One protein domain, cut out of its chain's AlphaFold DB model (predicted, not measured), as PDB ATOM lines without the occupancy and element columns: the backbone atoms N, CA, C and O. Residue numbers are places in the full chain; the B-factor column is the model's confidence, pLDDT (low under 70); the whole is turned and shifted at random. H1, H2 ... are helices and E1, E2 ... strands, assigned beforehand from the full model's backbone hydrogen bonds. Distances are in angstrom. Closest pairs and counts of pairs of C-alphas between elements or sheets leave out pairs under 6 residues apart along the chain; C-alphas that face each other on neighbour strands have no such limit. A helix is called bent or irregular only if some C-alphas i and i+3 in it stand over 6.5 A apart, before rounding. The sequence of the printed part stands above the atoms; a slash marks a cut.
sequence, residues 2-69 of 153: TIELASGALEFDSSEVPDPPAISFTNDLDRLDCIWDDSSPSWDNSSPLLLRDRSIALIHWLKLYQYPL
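What this domain is: This is residues 2 to 69 of the 153 residues of an uncharacterized protein of Laetiporus sulphureus 93-53 (UniProt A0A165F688). This domain has little regular structure: a small strand hairpin, E1 and E2, beside helix H2, and helix H1 towards the other end, joined by long loops. The 68 printed residues include two named strands, antiparallel, then two named helices; these hold only 24 residues, class mixed. The whole is compact, radius of gyration of the C-alphas 11.8 A, spanning 33 by 24 by 19 A.

How they stand to each other: E1, residues 2 to 5, and E2, residues 8 to 11, form a hairpin; N 3 and O 10 are within hydrogen-bond range at 3.0 A. H1, residues 30 to 36, and H2, residues 58 to 66, only just touch, with 3 pairs of C-alphas within 8 A, closest Trp 36 and Leu 58, 4.8 A. They run the same way at a steep tilt of 42 degrees. The closest C-alphas of E1 and H2, Ile 3 and His 60, are 7.4 A apart. E1 and H1 are apart. Every O i to N i+4 pair is within hydrogen-bond range in H1, 3 of 5 in H2.

Where its parts are: E1 begins at C-alpha 2 (124.331, 201.217, 140.540). H2, 13.0 A long, ends at C-alpha 66 (127.755, 190.214, 135.778); it is only just irregular, C-alphas 59 and 62 being 6.7 A apart.

The domain as a whole: The printed part has no cut. The links E2 to H1 and H1 to H2 are long. Residues 67 to 69 have pLDDT under 70.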
ATOM      1  N   THR A   2     124.078 200.792 139.156       83.56
ATOM      2  CA  THR A   2     124.331 201.217 140.540       83.56
ATOM      3  C   THR A   2     124.807 200.049 141.396       83.56
ATOM      4  O   THR A   2     124.211 198.962 141.384       83.56
ATOM      5  N   ILE A   3     125.897 200.262 142.130       86.38
ATOM      6  CA  ILE A   3     126.353 199.378 143.207       86.38
ATOM      7  C   ILE A   3     126.238 200.112 144.541       86.38
ATOM      8  O   ILE A   3     126.452 201.318 144.600       86.38
ATOM      9  N   GLU A   4     125.883 199.380 145.590       87.81
ATOM     10  CA  GLU A   4     125.818 199.903 146.954       87.81
ATOM     11  C   GLU A   4     127.130 199.535 147.637       87.81
ATOM     12  O   GLU A   4     127.403 198.350 147.827       87.81
ATOM     13  N   LEU A   5     127.952 200.538 147.932       86.44
ATOM     14  CA  LEU A   5     129.174 200.381 148.716       86.44
ATOM     15  C   LEU A   5     128.896 200.813 150.159       86.44
ATOM     16  O   LEU A   5     127.979 201.599 150.404       86.44
ATOM     17  N   ALA A   6     129.746 200.418 151.104       83.06
ATOM     18  CA  ALA A   6     129.700 200.948 152.471       83.06
ATOM     19  C   ALA A   6     129.859 202.486 152.498       83.06
ATOM     20  O   ALA A   6     129.271 203.171 153.331       83.06
ATOM     21  N   SER A   7     130.597 203.042 151.526       81.19
ATOM     22  CA  SER A   7     130.743 204.493 151.302       81.19
ATOM     23  C   SER A   7     129.526 205.179 150.646       81.19
ATOM     24  O   SER A   7     129.546 206.392 150.432       81.19
ATOM     25  N   GLY A   8     128.485 204.418 150.297       85.75
ATOM     26  CA  GLY A   8     127.275 204.872 149.610       85.75
ATOM     27  C   GLY A   8     127.120 204.331 148.185       85.75
ATOM     28  O   GLY A   8     127.998 203.657 147.639       85.75
ATOM     29  N   ALA A   9     125.983 204.648 147.565       87.12
ATOM     30  CA  ALA A   9     125.666 204.234 146.203       87.12
ATOM     31  C   ALA A   9     126.618 204.873 145.174       87.12
ATOM     32  O   ALA A   9     126.860 206.084 145.188       87.12
ATOM     33  N   LEU A  10     127.134 204.060 144.251       86.00
ATOM     34  CA  LEU A  10     127.945 204.504 143.122       86.00
ATOM     35  C   LEU A  10     127.236 204.166 141.815       86.00
ATOM     36  O   LEU A  10     127.040 202.993 141.481       86.00
ATOM     37  N   GLU A  11     126.901 205.205 141.055       87.00
ATOM     38  CA  GLU A  11     126.410 205.066 139.689       87.00
ATOM     39  C   GLU A  11     127.571 205.055 138.690       87.00
ATOM     40  O   GLU A  11     128.461 205.903 138.746       87.00
ATOM     41  N   PHE A  12     127.559 204.100 137.765       82.62
ATOM     42  CA  PHE A  12     128.599 203.911 136.753       82.62
ATOM     43  C   PHE A  12     128.030 203.364 135.437       82.62
ATOM     44  O   PHE A  12     126.943 202.764 135.407       82.62
ATOM     45  N   ASP A  13     128.781 203.544 134.349       81.88
ATOM     46  CA  ASP A  13     128.520 202.862 133.077       81.88
ATOM     47  C   ASP A  13     129.384 201.602 132.934       81.88
ATOM     48  O   ASP A  13     130.510 201.528 133.418       81.88
ATOM     49  N   SER A  14     128.874 200.606 132.212       74.12
ATOM     50  CA  SER A  14     129.618 199.391 131.861       74.12
ATOM     51  C   SER A  14     130.957 199.655 131.180       74.12
ATOM     52  O   SER A  14     131.893 198.891 131.388       74.12
ATOM     53  N   SER A  15     131.063 200.712 130.369       74.44
ATOM     54  CA  SER A  15     132.292 201.066 129.660       74.44
ATOM     55  C   SER A  15     133.383 201.600 130.583       74.44
ATOM     56  O   SER A  15     134.537 201.667 130.176       74.44
ATOM     57  N   GLU A  16     133.025 202.008 131.801       77.94
ATOM     58  CA  GLU A  16     133.962 202.525 132.799       77.94
ATOM     59  C   GLU A  16     134.563 201.411 133.656       77.94
ATOM     60  O   GLU A  16     135.566 201.636 134.330       77.94
ATOM     61  N   VAL A  17     133.970 200.211 133.636       80.56
ATOM     62  CA  VAL A  17     134.489 199.058 134.373       80.56
ATOM     63  C   VAL A  17     135.742 198.553 133.649       80.56
ATOM     64  O   VAL A  17     135.640 198.078 132.511       80.56
ATOM     65  N   PRO A  18     136.936 198.645 134.259       77.56
ATOM     66  CA  PRO A  18     138.158 198.201 133.606       77.56
ATOM     67  C   PRO A  18     138.192 196.671 133.495       77.56
ATOM     68  O   PRO A  18     137.501 195.955 134.218       77.56
ATOM     69  N   ASP A  19     139.038 196.150 132.600       75.94
ATOM     70  CA  ASP A  19     139.318 194.711 132.560       75.94
ATOM     71  C   ASP A  19     139.807 194.248 133.951       75.94
ATOM     72  O   ASP A  19     140.672 194.915 134.537       75.94
ATOM     73  N   PRO A  20     139.331 193.099 134.473       78.50
ATOM     74  CA  PRO A  20     139.632 192.690 135.837       78.50
ATOM     75  C   PRO A  20     141.145 192.584 136.056       78.50
ATOM     76  O   PRO A  20     141.846 191.961 135.240       78.50
ATOM     77  N   PRO A  21     141.685 193.176 137.132       77.62
ATOM     78  CA  PRO A  21     143.104 193.096 137.434       77.62
ATOM     79  C   PRO A  21     143.480 191.675 137.868       77.62
ATOM     80  O   PRO A  21     142.652 190.881 138.317       77.62
ATOM     81  N   ALA A  22     144.756 191.321 137.714       79.81
ATOM     82  CA  ALA A  22     145.251 190.033 138.187       79.81
ATOM     83  C   ALA A  22     145.422 190.064 139.714       79.81
ATOM     84  O   ALA A  22     146.267 190.804 140.231       79.81
ATOM     85  N   ILE A  23     144.660 189.224 140.412       81.94
ATOM     86  CA  ILE A  23     144.734 189.041 141.864       81.94
ATOM     87  C   ILE A  23     145.234 187.635 142.203       81.94
ATOM     88  O   ILE A  23     144.988 186.677 141.476       81.94
ATOM     89  N   SER A  24     145.988 187.528 143.292       81.38
ATOM     90  CA  SER A  24     146.464 186.269 143.862       81.38
ATOM     91  C   SER A  24     146.711 186.497 145.349       81.38
ATOM     92  O   SER A  24     147.316 187.506 145.717       81.38
ATOM     93  N   PHE A  25     146.240 185.556 146.166       82.19
ATOM     94  CA  PHE A  25     146.341 185.569 147.631       82.19
ATOM     95  C   PHE A  25     147.092 184.344 148.158       82.19
ATOM     96  O   PHE A  25     147.009 184.018 149.333       82.19
ATOM     97  N   THR A  26     147.831 183.643 147.289       79.81
ATOM     98  CA  THR A  26     148.467 182.354 147.612       79.81
ATOM     99  C   THR A  26     149.400 182.426 148.825       79.81
ATOM    100  O   THR A  26     149.561 181.426 149.510       79.81
ATOM    101  N   ASN A  27     149.966 183.603 149.114       76.62
ATOM    102  CA  ASN A  27     150.881 183.820 150.238       76.62
ATOM    103  C   ASN A  27     150.392 184.903 151.220       76.62
ATOM    104  O   ASN A  27     151.185 185.358 152.037       76.62
ATOM    105  N   ASP A  28     149.150 185.382 151.093       80.38
ATOM    106  CA  ASP A  28     148.667 186.551 151.841       80.38
ATOM    107  C   ASP A  28     147.135 186.523 151.965       80.38
ATOM    108  O   ASP A  28     146.410 187.166 151.198       80.38
ATOM    109  N   LEU A  29     146.651 185.677 152.881       84.69
ATOM    110  CA  LEU A  29     145.225 185.524 153.178       84.69
ATOM    111  C   LEU A  29     144.689 186.666 154.046       84.69
ATOM    112  O   LEU A  29     143.531 187.034 153.888       84.69
ATOM    113  N   ASP A  30     145.518 187.273 154.895       84.44
ATOM    114  CA  ASP A  30     145.105 188.430 155.700       84.44
ATOM    115  C   ASP A  30     144.729 189.602 154.787       84.44
ATOM    116  O   ASP A  30     143.702 190.254 154.964       84.44
ATOM    117  N   ARG A  31     145.488 189.798 153.704       83.50
ATOM    118  CA  ARG A  31     145.120 190.760 152.666       83.50
ATOM    119  C   ARG A  31     143.819 190.415 151.951       83.50
ATOM    120  O   ARG A  31     143.174 191.328 151.449       83.50
ATOM    121  N   LEU A  32     143.438 189.141 151.845       86.69
ATOM    122  CA  LEU A  32     142.132 188.792 151.284       86.69
ATOM    123  C   LEU A  32     141.018 189.351 152.171       86.69
ATOM    124  O   LEU A  32     140.112 189.979 151.633       86.69
ATOM    125  N   ASP A  33     141.122 189.187 153.492       86.31
ATOM    126  CA  ASP A  33     140.142 189.710 154.455       86.31
ATOM    127  C   ASP A  33     140.005 191.235 154.351       86.31
ATOM    128  O   ASP A  33     138.895 191.754 154.236       86.31
ATOM    129  N   CYS A  34     141.133 191.949 154.251       86.44
ATOM    130  CA  CYS A  34     141.136 193.407 154.119       86.44
ATOM    131  C   CYS A  34     140.482 193.939 152.843       86.44
ATOM    132  O   CYS A  34     140.117 195.109 152.818       86.44
ATOM    133  N   ILE A  35     140.350 193.126 151.786       89.38
ATOM    134  CA  ILE A  35     139.817 193.593 150.496       89.38
ATOM    135  C   ILE A  35     138.520 192.895 150.062       89.38
ATOM    136  O   ILE A  35     137.981 193.181 148.984       89.38
ATOM    137  N   TRP A  36     138.048 191.932 150.858       89.81
ATOM    138  CA  TRP A  36     136.917 191.079 150.510       89.81
ATOM    139  C   TRP A  36     135.588 191.828 150.564       89.81
ATOM    140  O   TRP A  36     134.822 191.767 149.600       89.81
ATOM    141  N   ASP A  37     135.353 192.543 151.664       91.06
ATOM    142  CA  ASP A  37     134.092 193.198 152.011       91.06
ATOM    143  C   ASP A  37     134.361 194.596 152.580       91.06
ATOM    144  O   ASP A  37     135.093 194.742 153.556       91.06
ATOM    145  N   ASP A  38     133.758 195.618 151.975       88.75
ATOM    146  CA  ASP A  38     133.883 197.018 152.387       88.75
ATOM    147  C   ASP A  38     133.052 197.374 153.627       88.75
ATOM    148  O   ASP A  38     133.224 198.452 154.194       88.75
ATOM    149  N   SER A  39     132.178 196.470 154.076       87.75
ATOM    150  CA  SER A  39     131.445 196.580 155.343       87.75
ATOM    151  C   SER A  39     132.199 195.953 156.525       87.75
ATOM    152  O   SER A  39     131.761 196.082 157.672       87.75
ATOM    153  N   SER A  40     133.318 195.265 156.270       87.00
ATOM    154  CA  SER A  40     134.122 194.614 157.307       87.00
ATOM    155  C   SER A  40     134.955 195.631 158.100       87.00
ATOM    156  O   SER A  40     135.522 196.549 157.505       87.00
ATOM    157  N   PRO A  41     135.144 195.452 159.423       85.75
ATOM    158  CA  PRO A  41     136.106 196.242 160.197       85.75
ATOM    159  C   PRO A  41     137.551 196.130 159.690       85.75
ATOM    160  O   PRO A  41     138.358 197.018 159.952       85.75
ATOM    161  N   SER A  42     137.881 195.040 158.990       85.62
ATOM    162  CA  SER A  42     139.204 194.806 158.404       85.62
ATOM    163  C   SER A  42     139.430 195.565 157.091       85.62
ATOM    164  O   SER A  42     140.549 195.548 156.579       85.62
ATOM    165  N   TRP A  43     138.391 196.198 156.530       86.44
ATOM    166  CA  TRP A  43     138.475 196.931 155.270       86.44
ATOM    167  C   TRP A  43     139.438 198.115 155.386       86.44
ATOM    168  O   TRP A  43     139.208 199.059 156.141       86.44
ATOM    169  N   ASP A  44     140.511 198.086 154.600       83.94
ATOM    170  CA  ASP A  44     141.556 199.118 154.611       83.94
ATOM    171  C   ASP A  44     141.402 200.139 153.470       83.94
ATOM    172  O   ASP A  44     142.313 200.921 153.195       83.94
ATOM    173  N   ASN A  45     140.252 200.124 152.785       81.94
ATOM    174  CA  ASN A  45     139.981 200.933 151.598       81.94
ATOM    175  C   ASN A  45     140.977 200.714 150.441       81.94
ATOM    176  O   ASN A  45     141.098 201.554 149.547       81.94
ATOM    177  N   SER A  46     141.678 199.576 150.423       78.38
ATOM    178  CA  SER A  46     142.631 199.206 149.382       78.38
ATOM    179  C   SER A  46     142.026 198.124 148.495       78.38
ATOM    180  O   SER A  46     141.868 196.981 148.902       78.38
ATOM    181  N   SER A  47     141.731 198.437 147.236       84.00
ATOM    182  CA  SER A  47     141.350 197.418 146.254       84.00
ATOM    183  C   SER A  47     142.165 197.562 144.978       84.00
ATOM    184  O   SER A  47     142.434 198.680 144.545       84.00
ATOM    185  N   PRO A  48     142.542 196.448 144.323       79.06
ATOM    186  CA  PRO A  48     143.148 196.508 142.998       79.06
ATOM    187  C   PRO A  48     142.170 196.990 141.917       79.06
ATOM    188  O   PRO A  48     142.608 197.282 140.808       79.06
ATOM    189  N   LEU A  49     140.863 197.032 142.199       85.44
ATOM    190  CA  LEU A  49     139.866 197.575 141.287       85.44
ATOM    191  C   LEU A  49     139.437 198.961 141.759       85.44
ATOM    192  O   LEU A  49     138.725 199.094 142.756       85.44
ATOM    193  N   LEU A  50     139.860 199.967 140.996       84.31
ATOM    194  CA  LEU A  50     139.443 201.352 141.155       84.31
ATOM    195  C   LEU A  50     138.407 201.691 140.087       84.31
ATOM    196  O   LEU A  50     138.629 201.457 138.897       84.31
ATOM    197  N   LEU A  51     137.283 202.258 140.514       84.62
ATOM    198  CA  LEU A  51     136.255 202.792 139.628       84.62
ATOM    199  C   LEU A  51     135.985 204.241 140.029       84.62
ATOM    200  O   LEU A  51     135.476 204.485 141.121       84.62
ATOM    201  N   ARG A  52     136.346 205.197 139.160       82.56
ATOM    202  CA  ARG A  52     136.281 206.646 139.452       82.56
ATOM    203  C   ARG A  52     136.946 206.988 140.797       82.56
ATOM    204  O   ARG A  52     136.328 207.605 141.660       82.56
ATOM    205  N   ASP A  53     138.165 206.483 140.986       77.62
ATOM    206  CA  ASP A  53     138.985 206.657 142.197       77.62
ATOM    207  C   ASP A  53     138.402 206.058 143.489       77.62
ATOM    208  O   ASP A  53     138.909 206.307 144.581       77.62
ATOM    209  N   ARG A  54     137.370 205.210 143.386       82.62
ATOM    210  CA  ARG A  54     136.833 204.449 144.520       82.62
ATOM    211  C   ARG A  54     137.312 203.006 144.492       82.62
ATOM    212  O   ARG A  54     137.149 202.314 143.485       82.62
ATOM    213  N   SER A  55     137.853 202.548 145.618       86.44
ATOM    214  CA  SER A  55     138.206 201.148 145.849       86.44
ATOM    215  C   SER A  55     136.953 200.286 145.926       86.44
ATOM    216  O   SER A  55     136.077 200.531 146.752       86.44
ATOM    217  N   ILE A  56     136.878 199.255 145.083       88.69
ATOM    218  CA  ILE A  56     135.740 198.335 145.063       88.69
ATOM    219  C   ILE A  56     136.122 196.998 145.699       88.69
ATOM    220  O   ILE A  56     136.955 196.271 145.146       88.69
ATOM    221  N   ALA A  57     135.495 196.643 146.822       90.44
ATOM    222  CA  ALA A  57     135.693 195.349 147.480       90.44
ATOM    223  C   ALA A  57     135.303 194.161 146.582       90.44
ATOM    224  O   ALA A  57     134.429 194.277 145.717       90.44
ATOM    225  N   LEU A  58     135.952 193.008 146.783       89.12
ATOM    226  CA  LEU A  58     135.792 191.820 145.928       89.12
ATOM    227  C   LEU A  58     134.353 191.306 145.853       89.12
ATOM    228  O   LEU A  58     133.927 190.871 144.782       89.12
ATOM    229  N   ILE A  59     133.597 191.386 146.950       90.56
ATOM    230  CA  ILE A  59     132.175 191.016 147.002       90.56
ATOM    231  C   ILE A  59     131.357 191.681 145.883       90.56
ATOM    232  O   ILE A  59     130.488 191.048 145.276       90.56
ATOM    233  N   HIS A  60     131.686 192.925 145.528       88.81
ATOM    234  CA  HIS A  60     130.967 193.688 144.505       88.81
ATOM    235  C   HIS A  60     131.423 193.376 143.077       88.81
ATOM    236  O   HIS A  60     130.740 193.747 142.119       88.81
ATOM    237  N   TRP A  61     132.543 192.669 142.890       88.06
ATOM    238  CA  TRP A  61     133.088 192.392 141.556       88.06
ATOM    239  C   TRP A  61     132.161 191.507 140.743       88.06
ATOM    240  O   TRP A  61     131.992 191.746 139.549       88.06
ATOM    241  N   LEU A  62     131.524 190.516 141.376       82.75
ATOM    242  CA  LEU A  62     130.550 189.688 140.678       82.75
ATOM    243  C   LEU A  62     129.455 190.574 140.081       82.75
ATOM    244  O   LEU A  62     129.194 190.474 138.892       82.75
ATOM    245  N   LYS A  63     128.905 191.516 140.855       82.56
ATOM    246  CA  LYS A  63     127.885 192.453 140.373       82.56
ATOM    247  C   LYS A  63     128.420 193.360 139.256       82.56
ATOM    248  O   LYS A  63     127.741 193.533 138.249       82.56
ATOM    249  N   LEU A  64     129.641 193.882 139.381       81.19
ATOM    250  CA  LEU A  64     130.263 194.722 138.348       81.19
ATOM    251  C   LEU A  64     130.427 194.002 137.005       81.19
ATOM    252  O   LEU A  64     130.103 194.565 135.962       81.19
ATOM    253  N   TYR A  65     130.902 192.756 137.024       78.12
ATOM    254  CA  TYR A  65     131.180 191.997 135.802       78.12
ATOM    255  C   TYR A  65     129.981 191.183 135.296       78.12
ATOM    256  O   TYR A  65     129.945 190.816 134.121       78.12
ATOM    257  N   GLN A  66     128.987 190.914 136.148       73.56
ATOM    258  CA  GLN A  66     127.755 190.214 135.778       73.56
ATOM    259  C   GLN A  66     126.774 191.130 135.041       73.56
ATOM    260  O   GLN A  66     126.021 190.641 134.199       73.56
ATOM    261  N   TYR A  67     126.761 192.435 135.337       59.12
ATOM    262  CA  TYR A  67     125.633 193.270 134.936       59.12
ATOM    263  C   TYR A  67     125.641 193.756 133.486       59.12
ATOM    264  O   TYR A  67     124.541 193.884 132.947       59.12
ATOM    265  N   PRO A  68     126.779 194.114 132.853       52.94
ATOM    266  CA  PRO A  68     127.032 193.727 131.463       52.94
ATOM    267  C   PRO A  68     128.493 194.027 131.044       52.94
ATOM    268  O   PRO A  68     128.813 195.134 130.599       52.94
ATOM    269  N   LEU A  69     129.347 193.013 130.926       52.78
ATOM    270  CA  LEU A  69     130.060 192.970 129.650       52.78
ATOM    271  C   LEU A  69     128.929 192.845 128.639       52.78
ATOM    272  O   LEU A  69     128.360 191.759 128.552       52.78
TER     273      LEU A  69